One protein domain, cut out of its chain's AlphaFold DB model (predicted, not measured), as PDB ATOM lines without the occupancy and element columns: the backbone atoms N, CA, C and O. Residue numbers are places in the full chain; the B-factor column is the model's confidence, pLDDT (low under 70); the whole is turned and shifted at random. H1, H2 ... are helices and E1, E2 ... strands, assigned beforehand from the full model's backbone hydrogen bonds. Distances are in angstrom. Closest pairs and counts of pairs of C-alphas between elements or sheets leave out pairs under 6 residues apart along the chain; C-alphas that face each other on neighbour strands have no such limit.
ATOM      1  N   SER A   4      69.310 112.938 -15.574       95.62
ATOM      2  CA  SER A   4      70.354 112.161 -16.259       95.62
ATOM      3  C   SER A   4      71.740 112.337 -15.630       95.62
ATOM      4  O   SER A   4      72.485 111.370 -15.484       95.62
ATOM      5  N   GLN A   5      72.069 113.556 -15.197       96.00
ATOM      6  CA  GLN A   5      73.316 113.842 -14.487       96.00
ATOM      7  C   GLN A   5      73.351 113.132 -13.132       96.00
ATOM      8  O   GLN A   5      74.364 112.531 -12.795       96.00
ATOM      9  N   ALA A   6      72.251 113.160 -12.375       95.50
ATOM     10  CA  ALA A   6      72.158 112.473 -11.089       95.50
ATOM     11  C   ALA A   6      72.314 110.953 -11.239       95.50
ATOM     12  O   ALA A   6      73.077 110.339 -10.496       95.50
ATOM     13  N   VAL A   7      71.652 110.360 -12.241       95.38
ATOM     14  CA  VAL A   7      71.808 108.940 -12.584       95.38
ATOM     15  C   VAL A   7      73.263 108.630 -12.924       95.38
ATOM     16  O   VAL A   7      73.821 107.683 -12.378       95.38
ATOM     17  N   SER A   8      73.899 109.457 -13.756       95.31
ATOM     18  CA  SER A   8      75.310 109.284 -14.100       95.31
ATOM     19  C   SER A   8      76.203 109.349 -12.858       95.31
ATOM     20  O   SER A   8      77.028 108.465 -12.662       95.31
ATOM     21  N   VAL A   9      76.015 110.323 -11.963       94.75
ATOM     22  CA  VAL A   9      76.789 110.421 -10.710       94.75
ATOM     23  C   VAL A   9      76.625 109.164  -9.856       94.75
ATOM     24  O   VAL A   9      77.619 108.592  -9.420       94.75
ATOM     25  N   ILE A  10      75.393 108.689  -9.664       93.50
ATOM     26  CA  ILE A  10      75.117 107.468  -8.895       93.50
ATOM     27  C   ILE A  10      75.791 106.248  -9.535       93.50
ATOM     28  O   ILE A  10      76.380 105.432  -8.830       93.50
ATOM     29  N   GLN A  11      75.771 106.150 -10.866       92.75
ATOM     30  CA  GLN A  11      76.464 105.093 -11.607       92.75
ATOM     31  C   GLN A  11      77.991 105.156 -11.469       92.75
ATOM     32  O   GLN A  11      78.645 104.135 -11.622       92.75
ATOM     33  N   HIS A  12      78.586 106.308 -11.160       94.12
ATOM     34  CA  HIS A  12      80.021 106.384 -10.860       94.12
ATOM     35  C   HIS A  12      80.342 106.034  -9.398       94.12
ATOM     36  O   HIS A  12      81.493 105.754  -9.075       94.12
ATOM     37  N   LEU A  13      79.338 105.996  -8.515       90.56
ATOM     38  CA  LEU A  13      79.463 105.645  -7.095       90.56
ATOM     39  C   LEU A  13      79.163 104.159  -6.823       90.56
ATOM     40  O   LEU A  13      78.726 103.790  -5.724       90.56
ATOM     41  N   ILE A  14      79.391 103.296  -7.824       83.75
ATOM     42  CA  ILE A  14      79.191 101.845  -7.719       83.75
ATOM     43  C   ILE A  14      79.990 101.299  -6.533       83.75
ATOM     44  O   ILE A  14      81.193 101.506  -6.412       83.75
ATOM     45  N   GLY A  15      79.299 100.576  -5.653       83.56
ATOM     46  CA  GLY A  15      79.879  99.978  -4.449       83.56
ATOM     47  C   GLY A  15      79.637 100.794  -3.180       83.56
ATOM     48  O   GLY A  15      79.510 100.185  -2.117       83.56
ATOM     49  N   THR A  16      79.482 102.115  -3.292       89.06
ATOM     50  CA  THR A  16      79.097 102.992  -2.175       89.06
ATOM     51  C   THR A  16      77.581 103.113  -2.085       89.06
ATOM     52  O   THR A  16      77.003 102.731  -1.073       89.06
ATOM     53  N   VAL A  17      76.934 103.570  -3.161       90.44
ATOM     54  CA  VAL A  17      75.473 103.695  -3.222       90.44
ATOM     55  C   VAL A  17      74.903 102.407  -3.805       90.44
ATOM     56  O   VAL A  17      75.298 101.967  -4.887       90.44
ATOM     57  N   LYS A  18      73.988 101.766  -3.074       90.12
ATOM     58  CA  LYS A  18      73.383 100.482  -3.456       90.12
ATOM     59  C   LYS A  18      71.865 100.559  -3.362       90.12
ATOM     60  O   LYS A  18      71.325 101.361  -2.610       90.12
ATOM     61  N   ASN A  19      71.197  99.666  -4.092       92.75
ATOM     62  CA  ASN A  19      69.740  99.525  -4.067       92.75
ATOM     63  C   ASN A  19      69.012 100.833  -4.442       92.75
ATOM     64  O   ASN A  19      68.168 101.347  -3.705       92.75
ATOM     65  N   VAL A  20      69.392 101.385  -5.595       94.88
ATOM     66  CA  VAL A  20      68.771 102.589  -6.154       94.88
ATOM     67  C   VAL A  20      67.610 102.187  -7.046       94.88
ATOM     68  O   VAL A  20      67.767 101.350  -7.933       94.88
ATOM     69  N   GLN A  21      66.457 102.802  -6.822       95.81
ATOM     70  CA  GLN A  21      65.251 102.585  -7.611       95.81
ATOM     71  C   GLN A  21      64.853 103.883  -8.306       95.81
ATOM     72  O   GLN A  21      64.960 104.964  -7.728       95.81
ATOM     73  N   VAL A  22      64.372 103.767  -9.540       96.19
ATOM     74  CA  VAL A  22      63.741 104.872 -10.262       96.19
ATOM     75  C   VAL A  22      62.237 104.668 -10.178       96.19
ATOM     76  O   VAL A  22      61.737 103.653 -10.659       96.19
ATOM     77  N   LEU A  23      61.525 105.610  -9.570       96.06
ATOM     78  CA  LEU A  23      60.068 105.590  -9.490       96.06
ATOM     79  C   LEU A  23      59.510 106.666 -10.422       96.06
ATOM     80  O   LEU A  23      59.974 107.809 -10.418       96.06
ATOM     81  N   TYR A  24      58.524 106.285 -11.225       94.75
ATOM     82  CA  TYR A  24      57.807 107.163 -12.141       94.75
ATOM     83  C   TYR A  24      56.387 106.628 -12.352       94.75
ATOM     84  O   TYR A  24      56.108 105.460 -12.073       94.75
ATOM     85  N   SER A  25      55.484 107.482 -12.828       94.25
ATOM     86  CA  SER A  25      54.108 107.093 -13.144       94.25
ATOM     87  C   SER A  25      53.954 106.854 -14.643       94.25
ATOM     88  O   SER A  25      54.175 107.767 -15.433       94.25
ATOM     89  N   GLU A  26      53.544 105.649 -15.044       92.62
ATOM     90  CA  GLU A  26      53.203 105.358 -16.445       92.62
ATOM     91  C   GLU A  26      51.886 106.023 -16.871       92.62
ATOM     92  O   GLU A  26      51.747 106.446 -18.016       92.62
ATOM     93  N   SER A  27      50.925 106.157 -15.949       95.31
ATOM     94  CA  SER A  27      49.620 106.768 -16.229       95.31
ATOM     95  C   SER A  27      49.682 108.294 -16.314       95.31
ATOM     96  O   SER A  27      48.880 108.900 -17.024       95.31
ATOM     97  N   ALA A  28      50.642 108.923 -15.627       93.31
ATOM     98  CA  ALA A  28      50.866 110.366 -15.673       93.31
ATOM     99  C   ALA A  28      52.369 110.729 -15.699       93.31
ATOM    100  O   ALA A  28      52.859 111.338 -14.737       93.31
ATOM    101  N   PRO A  29      53.101 110.433 -16.796       89.25
ATOM    102  CA  PRO A  29      54.561 110.600 -16.865       89.25
ATOM    103  C   PRO A  29      55.040 112.046 -16.718       89.25
ATOM    104  O   PRO A  29      56.122 112.293 -16.200       89.25
ATOM    105  N   LEU A  30      54.225 113.005 -17.170       92.50
ATOM    106  CA  LEU A  30      54.507 114.442 -17.059       92.50
ATOM    107  C   LEU A  30      53.777 115.112 -15.884       92.50
ATOM    108  O   LEU A  30      53.996 116.290 -15.622       92.50
ATOM    109  N   GLY A  31      52.889 114.378 -15.204       91.62
ATOM    110  CA  GLY A  31      52.082 114.891 -14.093       91.62
ATOM    111  C   GLY A  31      52.636 114.546 -12.712       91.62
ATOM    112  O   GLY A  31      52.231 115.157 -11.729       91.62
ATOM    113  N   THR A  32      53.558 113.585 -12.634       93.06
ATOM    114  CA  THR A  32      54.119 113.088 -11.371       93.06
ATOM    115  C   THR A  32      55.631 113.152 -11.429       93.06
ATOM    116  O   THR A  32      56.207 112.760 -12.438       93.06
ATOM    117  N   ASP A  33      56.268 113.613 -10.357       94.94
ATOM    118  CA  ASP A  33      57.726 113.723 -10.299       94.94
ATOM    119  C   ASP A  33      58.436 112.400 -10.584       94.94
ATOM    120  O   ASP A  33      57.969 111.322 -10.212       94.94
ATOM    121  N   LEU A  34      59.627 112.510 -11.167       96.19
ATOM    122  CA  LEU A  34      60.565 111.395 -11.227       96.19
ATOM    123  C   LEU A  34      61.296 111.310  -9.889       96.19
ATOM    124  O   LEU A  34      61.837 112.312  -9.413       96.19
ATOM    125  N   VAL A  35      61.358 110.121  -9.296       97.56
ATOM    126  CA  VAL A  35      62.005 109.921  -7.995       97.56
ATOM    127  C   VAL A  35      63.169 108.952  -8.134       97.56
ATOM    128  O   VAL A  35      63.005 107.839  -8.630       97.56
ATOM    129  N   LEU A  36      64.348 109.352  -7.657       97.44
ATOM    130  CA  LEU A  36      65.436 108.415  -7.374       97.44
ATOM    131  C   LEU A  36      65.397 108.068  -5.891       97.44
ATOM    132  O   LEU A  36      65.615 108.934  -5.046       97.44
ATOM    133  N   ASN A  37      65.121 106.806  -5.583       97.38
ATOM    134  CA  ASN A  37      65.063 106.290  -4.224       97.38
ATOM    135  C   ASN A  37      66.361 105.548  -3.892       97.38
ATOM    136  O   ASN A  37      66.605 104.455  -4.406       97.38
ATOM    137  N   LEU A  38      67.191 106.146  -3.038       96.06
ATOM    138  CA  LEU A  38      68.420 105.560  -2.508       96.06
ATOM    139  C   LEU A  38      68.052 104.804  -1.231       96.06
ATOM    140  O   LEU A  38      68.205 105.301  -0.113       96.06
ATOM    141  N   SER A  39      67.474 103.618  -1.413       93.38
ATOM    142  CA  SER A  39      66.695 102.975  -0.352       93.38
ATOM    143  C   SER A  39      67.512 102.574   0.884       93.38
ATOM    144  O   SER A  39      67.011 102.641   2.008       93.38
ATOM    145  N   ASN A  40      68.782 102.215   0.683       93.19
ATOM    146  CA  ASN A  40      69.714 101.882   1.761       93.19
ATOM    147  C   ASN A  40      70.206 103.122   2.521       93.19
ATOM    148  O   ASN A  40      70.562 103.015   3.691       93.19
ATOM    149  N   ASP A  41      70.212 104.278   1.861       92.69
ATOM    150  CA  ASP A  41      70.673 105.547   2.420       92.69
ATOM    151  C   ASP A  41      69.531 106.334   3.073       92.69
ATOM    152  O   ASP A  41      69.774 107.307   3.778       92.69
ATOM    153  N   GLY A  42      68.270 105.935   2.869       94.38
ATOM    154  CA  GLY A  42      67.131 106.638   3.456       94.38
ATOM    155  C   GLY A  42      66.810 107.972   2.783       94.38
ATOM    156  O   GLY A  42      66.228 108.849   3.431       94.38
ATOM    157  N   ILE A  43      67.218 108.141   1.517       96.31
ATOM    158  CA  ILE A  43      67.128 109.401   0.772       96.31
ATOM    159  C   ILE A  43      66.311 109.216  -0.507       96.31
ATOM    160  O   ILE A  43      66.511 108.263  -1.259       96.31
ATOM    161  N   GLN A  44      65.438 110.178  -0.793       97.56
ATOM    162  CA  GLN A  44      64.751 110.313  -2.071       97.56
ATOM    163  C   GLN A  44      65.084 111.648  -2.731       97.56
ATOM    164  O   GLN A  44      65.117 112.703  -2.098       97.56
ATOM    165  N   LEU A  45      65.334 111.597  -4.034       97.31
ATOM    166  CA  LEU A  45      65.601 112.758  -4.870       97.31
ATOM    167  C   LEU A  45      64.423 112.951  -5.817       97.31
ATOM    168  O   LEU A  45      64.184 112.108  -6.680       97.31
ATOM    169  N   TYR A  46      63.712 114.063  -5.672       97.19
ATOM    170  CA  TYR A  46      62.551 114.397  -6.489       97.19
ATOM    171  C   TYR A  46      62.952 115.339  -7.614       97.19
ATOM    172  O   TYR A  46      63.490 116.427  -7.369       97.19
ATOM    173  N   PHE A  47      62.648 114.947  -8.843       96.81
ATOM    174  CA  PHE A  47      62.907 115.718 -10.047       96.81
ATOM    175  C   PHE A  47      61.592 116.144 -10.684       96.81
ATOM    176  O   PHE A  47      60.671 115.344 -10.828       96.81
ATOM    177  N   ASP A  48      61.540 117.409 -11.092       95.19
ATOM    178  CA  ASP A  48      60.420 117.944 -11.860       95.19
ATOM    179  C   ASP A  48      60.179 117.091 -13.120       95.19
ATOM    180  O   ASP A  48      61.141 116.815 -13.840       95.19
ATOM    181  N   PRO A  49      58.940 116.673 -13.417       94.00
ATOM    182  CA  PRO A  49      58.681 115.726 -14.499       94.00
ATOM    183  C   PRO A  49      58.936 116.294 -15.896       94.00
ATOM    184  O   PRO A  49      59.195 115.537 -16.830       94.00
ATOM    185  N   ILE A  50      58.897 117.621 -16.053       92.81
ATOM    186  CA  ILE A  50      59.033 118.290 -17.349       92.81
ATOM    187  C   ILE A  50      60.477 118.750 -17.541       92.81
ATOM    188  O   ILE A  50      61.154 118.369 -18.492       92.81
ATOM    189  N   CYS A  51      60.977 119.574 -16.623       93.50
ATOM    190  CA  CYS A  51      62.320 120.137 -16.694       93.50
ATOM    191  C   CYS A  51      63.408 119.173 -16.197       93.50
ATOM    192  O   CYS A  51      64.595 119.498 -16.305       93.50
ATOM    193  N   GLN A  52      63.027 118.036 -15.602       94.25
ATOM    194  CA  GLN A  52      63.922 117.004 -15.065       94.25
ATOM    195  C   GLN A  52      64.995 117.545 -14.122       94.25
ATOM    196  O   GLN A  52      66.101 117.016 -14.037       94.25
ATOM    197  N   ASN A  53      64.697 118.634 -13.426       95.06
ATOM    198  CA  ASN A  53      65.619 119.242 -12.489       95.06
ATOM    199  C   ASN A  53      65.291 118.794 -11.073       95.06
ATOM    200  O   ASN A  53      64.122 118.782 -10.690       95.06
ATOM    201  N   LEU A  54      66.328 118.517 -10.284       95.81
ATOM    202  CA  LEU A  54      66.173 118.223  -8.866       95.81
ATOM    203  C   LEU A  54      65.486 119.402  -8.163       95.81
ATOM    204  O   LEU A  54      65.969 120.536  -8.240       95.81
ATOM    205  N   LYS A  55      64.369 119.129  -7.488       94.62
ATOM    206  CA  LYS A  55      63.585 120.129  -6.753       94.62
ATOM    207  C   LYS A  55      63.619 119.921  -5.242       94.62
ATOM    208  O   LYS A  55      63.693 120.905  -4.508       94.62
ATOM    209  N   VAL A  56      63.599 118.666  -4.790       96.25
ATOM    210  CA  VAL A  56      63.556 118.306  -3.368       96.25
ATOM    211  C   VAL A  56      64.481 117.124  -3.108       96.25
ATOM    212  O   VAL A  56      64.510 116.169  -3.883       96.25
ATOM    213  N   ILE A  57      65.226 117.199  -2.008       97.06
ATOM    214  CA  ILE A  57      65.906 116.052  -1.401       97.06
ATOM    215  C   ILE A  57      65.153 115.732  -0.118       97.06
ATOM    216  O   ILE A  57      65.082 116.568   0.777       97.06
ATOM    217  N   GLU A  58      64.587 114.542  -0.033       96.69
ATOM    218  CA  GLU A  58      63.924 114.044   1.163       96.69
ATOM    219  C   GLU A  58      64.830 113.042   1.868       96.69
ATOM    220  O   GLU A  58      65.307 112.088   1.262       96.69
ATOM    221  N   VAL A  59      65.029 113.235   3.166       96.50
ATOM    222  CA  VAL A  59      65.543 112.210   4.068       96.50
ATOM    223  C   VAL A  59      64.335 111.629   4.789       96.50
ATOM    224  O   VAL A  59      63.760 112.278   5.662       96.50
ATOM    225  N   TYR A  60      63.921 110.427   4.392       94.62
ATOM    226  CA  TYR A  60      62.761 109.744   4.974       94.62
ATOM    227  C   TYR A  60      63.158 108.761   6.084       94.62
ATOM    228  O   TYR A  60      62.302 108.297   6.832       94.62
TER     229      TYR A  60
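AT A GLANCE: This is residues 4 to 60 of the 154 residues of an uncharacterized protein of Armadillidium vulgare (UniProt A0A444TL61). A single twisted sheet of four antiparallel strands has one short helix, H1, over one face, while its other face has no named helix. The strands follow one another as a meander, each the antiparallel neighbour of the one before, and the links after H1 and after E1 reach toward opposite ends of the longest axis. The printed part has 57 residues, with one named helix and four named strands in the order H1, E1, E2, E3, E4; the sheet order is E1, E2, E3, E4, and the class is mixed, helices and strands. The whole is compact, with a radius of gyration of the C-alphas of 11.4 A and spans of 33 by 22 by 19 A.

IN THESE COORDINATES: In the sheet, E1 is residues 20 to 23, 9.8 A long, E2 is 34 to 38, 13.1 A, E3 is 43 to 47, 13.2 A, and E4 is 54 to 59, 14.3 A, ending at C-alpha 59 (65.543, 112.210, 4.068). H1, residues 4 to 12, is 12.5 A long and begins at C-alpha 4 (70.354, 112.161, -16.259).

HOW THE PARTS SIT: The inner strands E2 and E3 form a hairpin at 163 degrees, with N 36 and O 45 2.9 A apart, within hydrogen-bond range. E1 and E2 form a hairpin at 157 degrees, with N 23 and O 35 at 2.8 A. E3 and E4 form a hairpin at 162 degrees, with N 44 and O 58 at 2.8 A. The edge strands E1 and E4 are apart. H1 is on the sheet at a height of 10.1 A, over E2 and, only just, E3, with 3 of its C-alphas falling there; it runs along the strands, at 14 degrees to E2 on the local plane. In H1 every O i to N i+4 pair is within hydrogen-bond range.

THE WHOLE: The C-alphas of Gly 15 and Ser 27, the two farthest apart, are 33.2 A apart. The printed part has no cut and no long link. Mean pLDDT of the printed part is 94.2, and no printed residue is under 70.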